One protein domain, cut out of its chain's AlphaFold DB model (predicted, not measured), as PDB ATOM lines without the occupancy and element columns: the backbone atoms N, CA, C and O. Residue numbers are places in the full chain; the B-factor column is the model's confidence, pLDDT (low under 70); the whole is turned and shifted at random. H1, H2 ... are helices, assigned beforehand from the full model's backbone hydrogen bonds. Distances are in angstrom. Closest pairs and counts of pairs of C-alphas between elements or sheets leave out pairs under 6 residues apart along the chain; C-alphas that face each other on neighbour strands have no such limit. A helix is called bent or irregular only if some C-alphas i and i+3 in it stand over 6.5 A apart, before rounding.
ATOM      1  N   ALA A  34     169.901 149.455 148.740       53.94
ATOM      2  CA  ALA A  34     170.527 148.434 149.589       53.94
ATOM      3  C   ALA A  34     169.728 147.117 149.554       53.94
ATOM      4  O   ALA A  34     170.299 146.027 149.486       53.94
ATOM      5  N   ASN A  35     168.402 147.224 149.501       63.47
ATOM      6  CA  ASN A  35     167.505 146.106 149.233       63.47
ATOM      7  C   ASN A  35     167.616 145.633 147.778       63.47
ATOM      8  O   ASN A  35     167.646 144.427 147.536       63.47
ATOM      9  N   ALA A  36     167.786 146.566 146.829       69.81
ATOM     10  CA  ALA A  36     168.134 146.235 145.446       69.81
ATOM     11  C   ALA A  36     169.391 145.368 145.378       69.81
ATOM     12  O   ALA A  36     169.382 144.338 144.718       69.81
ATOM     13  N   PHE A  37     170.439 145.757 146.108       58.59
ATOM     14  CA  PHE A  37     171.699 145.025 146.185       58.59
ATOM     15  C   PHE A  37     171.520 143.604 146.729       58.59
ATOM     16  O   PHE A  37     171.969 142.653 146.102       58.59
ATOM     17  N   THR A  38     170.805 143.447 147.845       62.34
ATOM     18  CA  THR A  38     170.596 142.128 148.464       62.34
ATOM     19  C   THR A  38     169.806 141.190 147.545       62.34
ATOM     20  O   THR A  38     170.171 140.028 147.371       62.34
ATOM     21  N   ILE A  39     168.739 141.695 146.915       69.88
ATOM     22  CA  ILE A  39     167.933 140.925 145.953       69.88
ATOM     23  C   ILE A  39     168.759 140.580 144.713       69.88
ATOM     24  O   ILE A  39     168.678 139.465 144.207       69.88
ATOM     25  N   PHE A  40     169.580 141.515 144.250       66.38
ATOM     26  CA  PHE A  40     170.432 141.332 143.090       66.38
ATOM     27  C   PHE A  40     171.557 140.313 143.319       66.38
ATOM     28  O   PHE A  40     171.778 139.485 142.441       66.38
ATOM     29  N   GLU A  41     172.212 140.301 144.490       59.81
ATOM     30  CA  GLU A  41     173.146 139.225 144.872       59.81
ATOM     31  C   GLU A  41     172.428 137.875 144.915       59.81
ATOM     32  O   GLU A  41     172.850 136.929 144.261       59.81
ATOM     33  N   THR A  42     171.279 137.810 145.596       64.94
ATOM     34  CA  THR A  42     170.515 136.558 145.745       64.94
ATOM     35  C   THR A  42     170.040 135.997 144.394       64.94
ATOM     36  O   THR A  42     169.919 134.785 144.231       64.94
ATOM     37  N   LEU A  43     169.759 136.863 143.410       65.50
ATOM     38  CA  LEU A  43     169.351 136.468 142.057       65.50
ATOM     39  C   LEU A  43     170.535 136.087 141.148       65.50
ATOM     40  O   LEU A  43     170.356 135.237 140.273       65.50
ATOM     41  N   ASN A  44     171.718 136.683 141.345       57.00
ATOM     42  CA  ASN A  44     172.934 136.407 140.559       57.00
ATOM     43  C   ASN A  44     173.808 135.268 141.114       57.00
ATOM     44  O   ASN A  44     174.709 134.811 140.407       57.00
ATOM     45  N   ASP A  45     173.478 134.733 142.292       51.44
ATOM     46  CA  ASP A  45     174.125 133.600 142.989       51.44
ATOM     47  C   ASP A  45     174.124 132.263 142.196       51.44
ATOM     48  O   ASP A  45     174.433 131.187 142.702       51.44
ATOM     49  N   ARG A  46     173.739 132.290 140.911       48.50
ATOM     50  CA  ARG A  46     173.725 131.139 139.997       48.50
ATOM     51  C   ARG A  46     174.629 131.282 138.775       48.50
ATOM     52  O   ARG A  46     174.510 130.452 137.872       48.50
ATOM     53  N   GLY A  47     175.535 132.263 138.708       39.91
ATOM     54  CA  GLY A  47     176.453 132.265 137.567       39.91
ATOM     55  C   GLY A  47     177.683 133.151 137.574       39.91
ATOM     56  O   GLY A  47     178.644 132.707 136.968       39.91
ATOM     57  N   LEU A  48     177.689 134.327 138.206       42.41
ATOM     58  CA  LEU A  48     178.872 135.198 138.355       42.41
ATOM     59  C   LEU A  48     178.518 136.301 139.369       42.41
ATOM     60  O   LEU A  48     177.609 137.093 139.112       42.41
ATOM     61  N   ASP A  49     179.214 136.349 140.508       46.62
ATOM     62  CA  ASP A  49     179.055 137.423 141.493       46.62
ATOM     63  C   ASP A  49     179.353 138.776 140.842       46.62
ATOM     64  O   ASP A  49     180.421 138.985 140.259       46.62
ATOM     65  N   LEU A  50     178.433 139.734 140.965       53.84
ATOM     66  CA  LEU A  50     178.765 141.124 140.682       53.84
ATOM     67  C   LEU A  50     179.559 141.665 141.859       53.84
ATOM     68  O   LEU A  50     179.010 141.961 142.920       53.84
ATOM     69  N   ALA A  51     180.869 141.770 141.659       72.75
ATOM     70  CA  ALA A  51     181.795 142.165 142.699       72.75
ATOM     71  C   ALA A  51     181.395 143.527 143.294       72.75
ATOM     72  O   ALA A  51     181.060 144.473 142.579       72.75
ATOM     73  N   ILE A  52     181.491 143.672 144.620       82.69
ATOM     74  CA  ILE A  52     181.238 144.937 145.342       82.69
ATOM     75  C   ILE A  52     182.017 146.115 144.726       82.69
ATOM     76  O   ILE A  52     181.572 147.266 144.780       82.69
ATOM     77  N   SER A  53     183.158 145.839 144.091       86.12
ATOM     78  CA  SER A  53     183.931 146.800 143.308       86.12
ATOM     79  C   SER A  53     183.140 147.424 142.158       86.12
ATOM     80  O   SER A  53     183.255 148.630 141.957       86.12
ATOM     81  N   ASP A  54     182.311 146.667 141.438       86.06
ATOM     82  CA  ASP A  54     181.491 147.188 140.339       86.06
ATOM     83  C   ASP A  54     180.364 148.088 140.833       86.06
ATOM     84  O   ASP A  54     180.083 149.130 140.237       86.06
ATOM     85  N   LEU A  55     179.756 147.743 141.965       87.19
ATOM     86  CA  LEU A  55     178.739 148.586 142.592       87.19
ATOM     87  C   LEU A  55     179.331 149.901 143.081       87.19
ATOM     88  O   LEU A  55     178.750 150.964 142.857       87.19
ATOM     89  N   LEU A  56     180.509 149.844 143.703       92.50
ATOM     90  CA  LEU A  56     181.247 151.033 144.115       92.50
ATOM     91  C   LEU A  56     181.663 151.884 142.912       92.50
ATOM     92  O   LEU A  56     181.487 153.099 142.952       92.50
ATOM     93  N   LYS A  57     182.141 151.262 141.830       92.75
ATOM     94  CA  LYS A  57     182.473 151.932 140.565       92.75
ATOM     95  C   LYS A  57     181.274 152.703 140.019       92.75
ATOM     96  O   LYS A  57     181.351 153.917 139.834       92.75
ATOM     97  N   ASN A  58     180.150 152.012 139.833       91.44
ATOM     98  CA  ASN A  58     178.924 152.599 139.297       91.44
ATOM     99  C   ASN A  58     178.397 153.715 140.205       91.44
ATOM    100  O   ASN A  58     178.023 154.782 139.723       91.44
ATOM    101  N   PHE A  59     178.421 153.506 141.521       93.75
ATOM    102  CA  PHE A  59     178.040 154.520 142.497       93.75
ATOM    103  C   PHE A  59     178.894 155.790 142.382       93.75
ATOM    104  O   PHE A  59     178.343 156.887 142.279       93.75
ATOM    105  N   LEU A  60     180.224 155.654 142.358       95.31
ATOM    106  CA  LEU A  60     181.135 156.795 142.255       95.31
ATOM    107  C   LEU A  60     180.985 157.526 140.919       95.31
ATOM    108  O   LEU A  60     180.997 158.754 140.902       95.31
ATOM    109  N   PHE A  61     180.814 156.795 139.816       94.81
ATOM    110  CA  PHE A  61     180.646 157.379 138.483       94.81
ATOM    111  C   PHE A  61     179.337 158.154 138.362       94.81
ATOM    112  O   PHE A  61     179.348 159.297 137.909       94.81
ATOM    113  N   ASN A  62     178.234 157.574 138.840       91.50
ATOM    114  CA  ASN A  62     176.936 158.244 138.856       91.50
ATOM    115  C   ASN A  62     176.972 159.502 139.733       91.50
ATOM    116  O   ASN A  62     176.511 160.563 139.317       91.50
ATOM    117  N   LEU A  63     177.571 159.416 140.926       92.38
ATOM    118  CA  LEU A  63     177.664 160.554 141.840       92.38
ATOM    119  C   LEU A  63     178.595 161.661 141.311       92.38
ATOM    120  O   LEU A  63     178.381 162.835 141.611       92.38
ATOM    121  N   ALA A  64     179.608 161.314 140.509       94.12
ATOM    122  CA  ALA A  64     180.536 162.268 139.901       94.12
ATOM    123  C   ALA A  64     179.903 163.145 138.798       94.12
ATOM    124  O   ALA A  64     180.477 164.186 138.460       94.12
ATOM    125  N   GLY A  65     178.736 162.782 138.256       92.75
ATOM    126  CA  GLY A  65     178.007 163.582 137.264       92.75
ATOM    127  C   GLY A  65     178.869 163.975 136.057       92.75
ATOM    128  O   GLY A  65     179.567 163.154 135.477       92.75
ATOM    129  N   ASP A  66     178.903 165.260 135.714       94.62
ATOM    130  CA  ASP A  66     179.734 165.817 134.632       94.62
ATOM    131  C   ASP A  66     181.257 165.700 134.860       94.62
ATOM    132  O   ASP A  66     182.033 165.963 133.948       94.62
ATOM    133  N   ARG A  67     181.709 165.259 136.045       95.81
ATOM    134  CA  ARG A  67     183.120 164.920 136.327       95.81
ATOM    135  C   ARG A  67     183.402 163.419 136.267       95.81
ATOM    136  O   ARG A  67     184.449 162.971 136.738       95.81
ATOM    137  N   ILE A  68     182.496 162.637 135.685       92.06
ATOM    138  CA  ILE A  68     182.655 161.190 135.503       92.06
ATOM    139  C   ILE A  68     183.986 160.825 134.832       92.06
ATOM    140  O   ILE A  68     184.637 159.890 135.284       92.06
ATOM    141  N   THR A  69     184.451 161.602 133.848       95.50
ATOM    142  CA  THR A  69     185.719 161.352 133.143       95.50
ATOM    143  C   THR A  69     186.926 161.383 134.086       95.50
ATOM    144  O   THR A  69     187.819 160.548 133.972       95.50
ATOM    145  N   GLU A  70     186.944 162.292 135.070       96.19
ATOM    146  CA  GLU A  70     188.002 162.316 136.093       96.19
ATOM    147  C   GLU A  70     187.941 161.067 136.979       96.19
ATOM    148  O   GLU A  70     188.970 160.446 137.245       96.19
ATOM    149  N   ALA A  71     186.745 160.684 137.438       95.25
ATOM    150  CA  ALA A  71     186.570 159.502 138.281       95.25
ATOM    151  C   ALA A  71     186.938 158.204 137.533       95.25
ATOM    152  O   ALA A  71     187.597 157.337 138.106       95.25
ATOM    153  N   GLN A  72     186.572 158.096 136.253       94.31
ATOM    154  CA  GLN A  72     186.901 156.971 135.373       94.31
ATOM    155  C   GLN A  72     188.402 156.844 135.120       94.31
ATOM    156  O   GLN A  72     188.925 155.728 135.169       94.31
ATOM    157  N   ALA A  73     189.098 157.961 134.895       97.38
ATOM    158  CA  ALA A  73     190.550 157.961 134.739       97.38
ATOM    159  C   ALA A  73     191.234 157.428 136.010       97.38
ATOM    160  O   ALA A  73     192.012 156.480 135.943       97.38
ATOM    161  N   MET A  74     190.859 157.957 137.183       97.56
ATOM    162  CA  MET A  74     191.414 157.511 138.469       97.56
ATOM    163  C   MET A  74     191.102 156.043 138.771       97.56
ATOM    164  O   MET A  74     191.958 155.327 139.284       97.56
ATOM    165  N   TRP A  75     189.893 155.583 138.448       95.69
ATOM    166  CA  TRP A  75     189.519 154.181 138.621       95.69
ATOM    167  C   TRP A  75     190.327 153.265 137.696       95.69
ATOM    168  O   TRP A  75     190.841 152.246 138.139       95.69
ATOM    169  N   THR A  76     190.488 153.632 136.424       94.44
ATOM    170  CA  THR A  76     191.246 152.831 135.448       94.44
ATOM    171  C   THR A  76     192.720 152.700 135.842       94.44
ATOM    172  O   THR A  76     193.261 151.596 135.837       94.44
ATOM    173  N   GLU A  77     193.361 153.797 136.257       94.56
ATOM    174  CA  GLU A  77     194.753 153.782 136.737       94.56
ATOM    175  C   GLU A  77     194.930 152.929 138.006       94.56
ATOM    176  O   GLU A  77     195.895 152.162 138.122       94.56
ATOM    177  N   MET A  78     193.966 153.009 138.931       94.62
ATOM    178  CA  MET A  78     193.921 152.170 140.129       94.62
ATOM    179  C   MET A  78     193.896 150.680 139.757       94.62
ATOM    180  O   MET A  78     194.692 149.911 140.294       94.62
ATOM    181  N   ILE A  79     193.015 150.274 138.836       92.38
ATOM    182  CA  ILE A  79     192.902 148.880 138.377       92.38
ATOM    183  C   ILE A  79     194.214 148.414 137.742       92.38
ATOM    184  O   ILE A  79     194.736 147.369 138.129       92.38
ATOM    185  N   GLY A  80     194.792 149.215 136.840       91.00
ATOM    186  CA  GLY A  80     196.059 148.885 136.181       91.00
ATOM    187  C   GLY A  80     197.211 148.658 137.166       91.00
ATOM    188  O   GLY A  80     198.026 147.761 136.964       91.00
ATOM    189  N   SER A  81     197.242 149.410 138.271       90.19
ATOM    190  CA  SER A  81     198.261 149.254 139.321       90.19
ATOM    191  C   SER A  81     198.107 147.966 140.142       90.19
ATOM    192  O   SER A  81     199.096 147.464 140.671       90.19
ATOM    193  N   LEU A  82     196.884 147.447 140.285       89.00
ATOM    194  CA  LEU A  82     196.579 146.302 141.154       89.00
ATOM    195  C   LEU A  82     196.565 144.975 140.393       89.00
ATOM    196  O   LEU A  82     197.165 144.002 140.851       89.00
ATOM    197  N   VAL A  83     195.936 144.944 139.215       84.25
ATOM    198  CA  VAL A  83     195.812 143.728 138.393       84.25
ATOM    199  C   VAL A  83     197.181 143.221 137.946       84.25
ATOM    200  O   VAL A  83     197.398 142.013 137.898       84.25
ATOM    201  N   ALA A  84     198.133 144.128 137.710       78.25
ATOM    202  CA  ALA A  84     199.511 143.779 137.373       78.25
ATOM    203  C   ALA A  84     200.242 142.985 138.473       78.25
ATOM    204  O   ALA A  84     201.281 142.391 138.193       78.25
ATOM    205  N   VAL A  85     199.741 142.997 139.715       78.25
ATOM    206  CA  VAL A  85     200.401 142.358 140.858       78.25
ATOM    207  C   VAL A  85     199.732 141.049 141.268       78.25
ATOM    208  O   VAL A  85     200.445 140.093 141.557       78.25
ATOM    209  N   ASP A  86     198.398 141.006 141.338       74.25
ATOM    210  CA  ASP A  86     197.693 139.886 141.993       74.25
ATOM    211  C   ASP A  86     196.249 139.681 141.475       74.25
ATOM    212  O   ASP A  86     195.396 139.142 142.177       74.25
ATOM    213  N   GLY A  87     195.951 140.136 140.248       74.50
ATOM    214  CA  GLY A  87     194.650 139.926 139.593       74.50
ATOM    215  C   GLY A  87     193.490 140.801 140.102       74.50
ATOM    216  O   GLY A  87     193.669 141.718 140.905       74.50
ATOM    217  N   GLU A  88     192.281 140.547 139.588       71.06
ATOM    218  CA  GLU A  88     191.074 141.353 139.864       71.06
ATOM    219  C   GLU A  88     190.479 141.109 141.265       71.06
ATOM    220  O   GLU A  88     189.926 142.031 141.873       71.06
ATOM    221  N   ASP A  89     190.690 139.926 141.849       71.88
ATOM    222  CA  ASP A  89     190.151 139.539 143.166       71.88
ATOM    223  C   ASP A  89     190.646 140.439 144.321       71.88
ATOM    224  O   ASP A  89     190.039 140.516 145.396       71.88
ATOM    225  N   GLN A  90     191.748 141.173 144.124       79.50
ATOM    226  CA  GLN A  90     192.264 142.101 145.130       79.50
ATOM    227  C   GLN A  90     191.543 143.450 145.169       79.50
ATOM    228  O   GLN A  90     191.733 144.178 146.143       79.50
ATOM    229  N   ILE A  91     190.719 143.816 144.179       89.62
ATOM    230  CA  ILE A  91     190.137 145.170 144.097       89.62
ATOM    231  C   ILE A  91     189.227 145.450 145.299       89.62
ATOM    232  O   ILE A  91     189.366 146.485 145.959       89.62
ATOM    233  N   VAL A  92     188.328 144.520 145.632       90.81
ATOM    234  CA  VAL A  92     187.412 144.670 146.777       90.81
ATOM    235  C   VAL A  92     188.201 144.737 148.085       90.81
ATOM    236  O   VAL A  92     187.988 145.641 148.896       90.81
ATOM    237  N   ASN A  93     189.178 143.842 148.263       91.50
ATOM    238  CA  ASN A  93     190.051 143.826 149.437       91.50
ATOM    239  C   ASN A  93     190.873 145.110 149.575       91.50
ATOM    240  O   ASN A  93     191.011 145.642 150.675       91.50
ATOM    241  N   PHE A  94     191.385 145.636 148.467       95.31
ATOM    242  CA  PHE A  94     192.093 146.905 148.423       95.31
ATOM    243  C   PHE A  94     191.199 148.055 148.891       95.31
ATOM    244  O   PHE A  94     191.562 148.754 149.839       95.31
ATOM    245  N   ILE A  95     190.017 148.226 148.286       96.25
ATOM    246  CA  ILE A  95     189.097 149.311 148.655       96.25
ATOM    247  C   ILE A  95     188.699 149.179 150.129       96.25
ATOM    248  O   ILE A  95     188.711 150.171 150.863       96.25
ATOM    249  N   ARG A  96     188.436 147.951 150.592       95.62
ATOM    250  CA  ARG A  96     188.157 147.655 152.000       95.62
ATOM    251  C   ARG A  96     189.313 148.059 152.908       95.62
ATOM    252  O   ARG A  96     189.074 148.692 153.927       95.62
ATOM    253  N   HIS A  97     190.559 147.750 152.557       96.50
ATOM    254  CA  HIS A  97     191.722 148.124 153.364       96.50
ATOM    255  C   HIS A  97     191.994 149.634 153.359       96.50
ATOM    256  O   HIS A  97     192.351 150.176 154.405       96.50
ATOM    257  N   VAL A  98     191.787 150.331 152.235       97.69
ATOM    258  CA  VAL A  98     191.856 151.806 152.173       97.69
ATOM    259  C   VAL A  98     190.776 152.440 153.044       97.69
ATOM    260  O   VAL A  98     191.008 153.465 153.686       97.69
ATOM    261  N   TRP A  99     189.584 151.850 153.055       97.81
ATOM    262  CA  TRP A  99     188.488 152.314 153.891       97.81
ATOM    263  C   TRP A  99     188.782 152.068 155.373       97.81
ATOM    264  O   TRP A  99     188.753 153.004 156.177       97.81
ATOM    265  N   SER A 100     189.162 150.836 155.723       97.44
ATOM    266  CA  SER A 100     189.467 150.449 157.099       97.44
ATOM    267  C   SER A 100     190.648 151.217 157.681       97.44
ATOM    268  O   SER A 100     190.651 151.529 158.870       97.44
ATOM    269  N   SER A 101     191.619 151.606 156.849       97.94
ATOM    270  CA  SER A 101     192.754 152.414 157.295       97.94
ATOM    271  C   SER A 101     192.375 153.831 157.729       97.94
ATOM    272  O   SER A 101     193.195 154.501 158.345       97.94
ATOM    273  N   GLN A 102     191.164 154.305 157.427       97.00
ATOM    274  CA  GLN A 102     190.680 155.646 157.785       97.00
ATOM    275  C   GLN A 102     189.482 155.627 158.734       97.00
ATOM    276  O   GLN A 102     189.192 156.639 159.373       97.00
ATOM    277  N   HIS A 103     188.750 154.515 158.779       96.44
ATOM    278  CA  HIS A 103     187.459 154.435 159.458       96.44
ATOM    279  C   HIS A 103     187.362 153.293 160.474       96.44
ATOM    280  O   HIS A 103     186.326 153.165 161.119       96.44
ATOM    281  N   GLY A 104     188.432 152.516 160.670       95.00
ATOM    282  CA  GLY A 104     188.408 151.328 161.521       95.00
ATOM    283  C   GLY A 104     187.818 150.119 160.795       95.00
ATOM    284  O   GLY A 104     187.534 150.169 159.600       95.00
ATOM    285  N   LEU A 105     187.667 149.001 161.504       95.19
ATOM    286  CA  LEU A 105     187.296 147.723 160.900       95.19
ATOM    287  C   LEU A 105     185.999 147.816 160.081       95.19
ATOM    288  O   LEU A 105     184.928 148.102 160.606       95.19
ATOM    289  N   THR A 106     186.093 147.516 158.785       94.19
ATOM    290  CA  THR A 106     184.936 147.378 157.896       94.19
ATOM    291  C   THR A 106     184.964 146.021 157.206       94.19
ATOM    292  O   THR A 106     185.964 145.620 156.595       94.19
ATOM    293  N   ARG A 107     183.850 145.296 157.324       90.50
ATOM    294  CA  ARG A 107     183.642 144.006 156.661       90.50
ATOM    295  C   ARG A 107     183.165 144.221 155.231       90.50
ATOM    296  O   ARG A 107     182.509 145.215 154.937       90.50
ATOM    297  N   GLU A 108     183.454 143.262 154.363       89.12
ATOM    298  CA  GLU A 108     183.105 143.314 152.941       89.12
ATOM    299  C   GLU A 108     181.612 143.603 152.709       89.12
ATOM    300  O   GLU A 108     181.279 144.602 152.078       89.12
ATOM    301  N   LYS A 109     180.719 142.849 153.365       87.69
ATOM    302  CA  LYS A 109     179.255 143.052 153.293       87.69
ATOM    303  C   LYS A 109     178.781 144.452 153.709       87.69
ATOM    304  O   LYS A 109     177.698 144.879 153.331       87.69
ATOM    305  N   GLN A 110     179.564 145.165 154.519       91.12
ATOM    306  CA  GLN A 110     179.229 146.505 155.016       91.12
ATOM    307  C   GLN A 110     179.852 147.615 154.160       91.12
ATOM    308  O   GLN A 110     179.476 148.780 154.301       91.12
ATOM    309  N   LEU A 111     180.802 147.275 153.283       92.94
ATOM    310  CA  LEU A 111     181.674 148.232 152.607       92.94
ATOM    311  C   LEU A 111     180.892 149.223 151.742       92.94
ATOM    312  O   LEU A 111     181.090 150.432 151.863       92.94
ATOM    313  N   PHE A 112     179.980 148.723 150.905       91.31
ATOM    314  CA  PHE A 112     179.177 149.571 150.026       91.31
ATOM    315  C   PHE A 112     178.329 150.572 150.820       91.31
ATOM    316  O   PHE A 112     178.381 151.775 150.558       91.31
ATOM    317  N   GLY A 113     177.598 150.095 151.834       91.31
ATOM    318  CA  GLY A 113     176.774 150.944 152.697       91.31
ATOM    319  C   GLY A 113     177.601 151.987 153.453       91.31
ATOM    320  O   GLY A 113     177.231 153.163 153.488       91.31
ATOM    321  N   ALA A 114     178.758 151.586 153.990       95.56
ATOM    322  CA  ALA A 114     179.667 152.483 154.696       95.56
ATOM    323  C   ALA A 114     180.180 153.611 153.784       95.56
ATOM    324  O   ALA A 114     180.086 154.783 154.159       95.56
ATOM    325  N   ILE A 115     180.642 153.281 152.572       96.44
ATOM    326  CA  ILE A 115     181.113 154.271 151.591       96.44
ATOM    327  C   ILE A 115     179.969 155.192 151.168       96.44
ATOM    328  O   ILE A 115     180.104 156.414 151.259       96.44
ATOM    329  N   LYS A 116     178.821 154.628 150.781       93.94
ATOM    330  CA  LYS A 116     177.651 155.391 150.330       93.94
ATOM    331  C   LYS A 116     177.157 156.387 151.382       93.94
ATOM    332  O   LYS A 116     176.772 157.498 151.034       93.94
ATOM    333  N   SER A 117     177.187 156.013 152.662       94.69
ATOM    334  CA  SER A 117     176.737 156.885 153.755       94.69
ATOM    335  C   SER A 117     177.609 158.133 153.957       94.69
ATOM    336  O   SER A 117     177.115 159.160 154.415       94.69
ATOM    337  N   LYS A 118     178.904 158.062 153.617       95.81
ATOM    338  CA  LYS A 118     179.870 159.155 153.823       95.81
ATOM    339  C   LYS A 118     180.192 159.935 152.552       95.81
ATOM    340  O   LYS A 118     180.526 161.114 152.639       95.81
ATOM    341  N   ILE A 119     180.140 159.290 151.392       96.50
ATOM    342  CA  ILE A 119     180.442 159.907 150.101       96.50
ATOM    343  C   ILE A 119     179.120 160.301 149.448       96.50
ATOM    344  O   ILE A 119     178.502 159.500 148.767       96.50
ATOM    345  N   SER A 120     178.663 161.530 149.681       93.81
ATOM    346  CA  SER A 120     177.321 161.978 149.271       93.81
ATOM    347  C   SER A 120     177.312 163.132 148.268       93.81
ATOM    348  O   SER A 120     176.245 163.587 147.866       93.81
ATOM    349  N   SER A 121     178.482 163.616 147.846       96.25
ATOM    350  CA  SER A 121     178.598 164.719 146.894       96.25
ATOM    351  C   SER A 121     179.489 164.365 145.711       96.25
ATOM    352  O   SER A 121     180.398 163.538 145.807       96.25
ATOM    353  N   LYS A 122     179.268 165.074 144.604       96.12
ATOM    354  CA  LYS A 122     180.079 164.988 143.387       96.12
ATOM    355  C   LYS A 122     181.575 165.171 143.648       96.12
ATOM    356  O   LYS A 122     182.393 164.398 143.157       96.12
ATOM    357  N   GLN A 123     181.935 166.181 144.442       96.19
ATOM    358  CA  GLN A 123     183.328 166.438 144.808       96.19
ATOM    359  C   GLN A 123     183.898 165.286 145.648       96.19
ATOM    360  O   GLN A 123     184.987 164.802 145.350       96.19
ATOM    361  N   ALA A 124     183.139 164.786 146.630       97.38
ATOM    362  CA  ALA A 124     183.574 163.676 147.473       97.38
ATOM    363  C   ALA A 124     183.794 162.378 146.676       97.38
ATOM    364  O   ALA A 124     184.732 161.641 146.977       97.38
ATOM    365  N   ALA A 125     182.977 162.107 145.651       97.25
ATOM    366  CA  ALA A 125     183.155 160.951 144.770       97.25
ATOM    367  C   ALA A 125     184.490 161.013 144.013       97.25
ATOM    368  O   ALA A 125     185.263 160.053 144.027       97.25
ATOM    369  N   VAL A 126     184.796 162.167 143.409       97.81
ATOM    370  CA  VAL A 126     186.056 162.379 142.684       97.81
ATOM    371  C   VAL A 126     187.258 162.332 143.632       97.81
ATOM    372  O   VAL A 126     188.265 161.702 143.313       97.81
ATOM    373  N   ASP A 127     187.161 162.940 144.816       97.81
ATOM    374  CA  ASP A 127     188.239 162.914 145.813       97.81
ATOM    375  C   ASP A 127     188.497 161.506 146.347       97.81
ATOM    376  O   ASP A 127     189.650 161.120 146.571       97.81
ATOM    377  N   PHE A 128     187.443 160.707 146.520       98.06
ATOM    378  CA  PHE A 128     187.585 159.312 146.907       98.06
ATOM    379  C   PHE A 128     188.242 158.483 145.797       98.06
ATOM    380  O   PHE A 128     189.182 157.747 146.090       98.06
ATOM    381  N   ALA A 129     187.856 158.666 144.529       97.94
ATOM    382  CA  ALA A 129     188.515 158.007 143.397       97.94
ATOM    383  C   ALA A 129     190.009 158.376 143.300       97.94
ATOM    384  O   ALA A 129     190.861 157.496 143.175       97.94
ATOM    385  N   LYS A 130     190.358 159.662 143.460       97.62
ATOM    386  CA  LYS A 130     191.760 160.131 143.517       97.62
ATOM    387  C   LYS A 130     192.529 159.500 144.678       97.62
ATOM    388  O   LYS A 130     193.694 159.128 144.531       97.62
ATOM    389  N   LYS A 131     191.882 159.357 145.838       97.00
ATOM    390  CA  LYS A 131     192.470 158.710 147.016       97.00
ATOM    391  C   LYS A 131     192.743 157.228 146.774       97.00
ATOM    392  O   LYS A 131     193.832 156.768 147.113       97.00
ATOM    393  N   LEU A 132     191.788 156.508 146.184       97.44
ATOM    394  CA  LEU A 132     191.968 155.111 145.795       97.44
ATOM    395  C   LEU A 132     193.140 154.974 144.816       97.44
ATOM    396  O   LEU A 132     194.061 154.215 145.092       97.44
ATOM    397  N   ASN A 133     193.191 155.780 143.756       96.19
ATOM    398  CA  ASN A 133     194.302 155.742 142.801       96.19
ATOM    399  C   ASN A 133     195.671 155.953 143.476       96.19
ATOM    400  O   ASN A 133     196.590 155.150 143.323       96.19
ATOM    401  N   LYS A 134     195.797 156.976 144.334       95.06
ATOM    402  CA  LYS A 134     197.045 157.232 145.073       95.06
ATOM    403  C   LYS A 134     197.441 156.061 145.983       95.06
ATOM    404  O   LYS A 134     198.623 155.734 146.085       95.06
ATOM    405  N   ALA A 135     196.472 155.451 146.663       97.31
ATOM    406  CA  ALA A 135     196.718 154.323 147.554       97.31
ATOM    407  C   ALA A 135     197.061 153.030 146.795       97.31
ATOM    408  O   ALA A 135     197.798 152.205 147.334       97.31
ATOM    409  N   ALA A 136     196.585 152.871 145.556       96.19
ATOM    410  CA  ALA A 136     196.793 151.673 144.744       96.19
ATOM    411  C   ALA A 136     198.278 151.371 144.534       96.19
ATOM    412  O   ALA A 136     198.700 150.238 144.735       96.19
ATOM    413  N   ARG A 137     199.098 152.390 144.243       94.44
ATOM    414  CA  ARG A 137     200.551 152.216 144.079       94.44
ATOM    415  C   ARG A 137     201.237 151.721 145.356       94.44
ATOM    416  O   ARG A 137     202.096 150.848 145.304       94.44
ATOM    417  N   LEU A 138     200.874 152.277 146.514       95.94
ATOM    418  CA  LEU A 138     201.433 151.822 147.790       95.94
ATOM    419  C   LEU A 138     200.968 150.403 148.111       95.94
ATOM    420  O   LEU A 138     201.757 149.588 148.573       95.94
ATOM    421  N   TYR A 139     199.706 150.093 147.834       96.75
ATOM    422  CA  TYR A 139     199.155 148.767 148.071       96.75
ATOM    423  C   TYR A 139     199.767 147.708 147.145       96.75
ATOM    424  O   TYR A 139     200.127 146.635 147.615       96.75
ATOM    425  N   ALA A 140     199.995 148.037 145.873       95.38
ATOM    426  CA  ALA A 140     200.753 147.212 144.937       95.38
ATOM    427  C   ALA A 140     202.156 146.890 145.479       95.38
ATOM    428  O   ALA A 140     202.592 145.744 145.419       95.38
ATOM    429  N   ALA A 141     202.834 147.863 146.098       95.25
ATOM    430  CA  ALA A 141     204.116 147.628 146.763       95.25
ATOM    431  C   ALA A 141     203.998 146.744 148.020       95.25
ATOM    432  O   ALA A 141     204.895 145.953 148.298       95.25
ATOM    433  N   ILE A 142     202.902 146.829 148.775       96.12
ATOM    434  CA  ILE A 142     202.647 145.916 149.906       96.12
ATOM    435  C   ILE A 142     202.497 144.474 149.402       96.12
ATOM    436  O   ILE A 142     203.033 143.552 150.011       96.12
ATOM    437  N   LEU A 143     201.798 144.268 148.283       93.94
ATOM    438  CA  LEU A 143     201.618 142.943 147.683       93.94
ATOM    439  C   LEU A 143     202.905 142.412 147.030       93.94
ATOM    440  O   LEU A 143     203.207 141.229 147.161       93.94
ATOM    441  N   ASN A 144     203.684 143.289 146.393       93.44
ATOM    442  CA  ASN A 144     204.927 142.956 145.705       93.44
ATOM    443  C   ASN A 144     206.146 143.642 146.358       93.44
ATOM    444  O   ASN A 144     206.427 144.812 146.070       93.44
TER     445      ASN A 144
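This is residues 34 to 144 of the 385 residues of the protein "DUF262 domain-containing protein" of Chthoniobacterales bacterium (UniProt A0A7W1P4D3). A long helix, H2, folds back into a narrow V; H4 runs beside one arm, H2a, and H5 beside the other, H2b, with H3 crossing steeply between them at the open end. H1 sits off to one side, and residues 42 to 48 stick out. The printed part has 111 residues, five named helices in the order H1 to H5 and no named strand, all helix; it is compact, radius of gyration of the C-alphas 13.7 A, spanning 36 by 32 by 27 A.

Find H2, residues 52 to 86, from C-alpha 52 at (181.238, 144.937, 145.342). By its hydrogen bonds it was assigned as one helix, but it is bent: C-alphas 63 and 66 are 9.2 A apart. Its arms are H2a, residues 52 to 63, and H2b, residues 66 to 86, 32.4 A long and irregular, with C-alphas 66 and 69 7.6 A apart. H5, residues 122 to 143, runs 31.1 A to C-alpha 143 at (201.618, 142.943, 147.683), with a kink of 35 degrees near residue 137. H3 is residues 90 to 103; H4, residues 108 to 118, is irregular, with C-alphas 109 and 112 7.3 A apart; H1 is residues 34 to 44.

H2b touches H5, closest C-alphas Met 78 and Asn 133 at 4.5 A, a shallow tilt of 12 degrees, the same way. H2a touches H4, closest C-alphas Leu 56 and Phe 112 at 6.4 A. H3 touches H4 at a steep tilt of 53 degrees, closest C-alphas Arg 96 and Leu 111 at 6.5 A. Every O i to N i+4 pair is within hydrogen-bond range in H1 and H2a, but 14 of 17 in H2b, 9 of 10 in H3, 4 of 7 in H4 and 16 of 18 in H5.

The C-alphas farthest apart, of Asn 35 and Asn 144, are 37.7 A apart. The printed part has no cut, and no link is long. Residues 34 to 50 have pLDDT under 70.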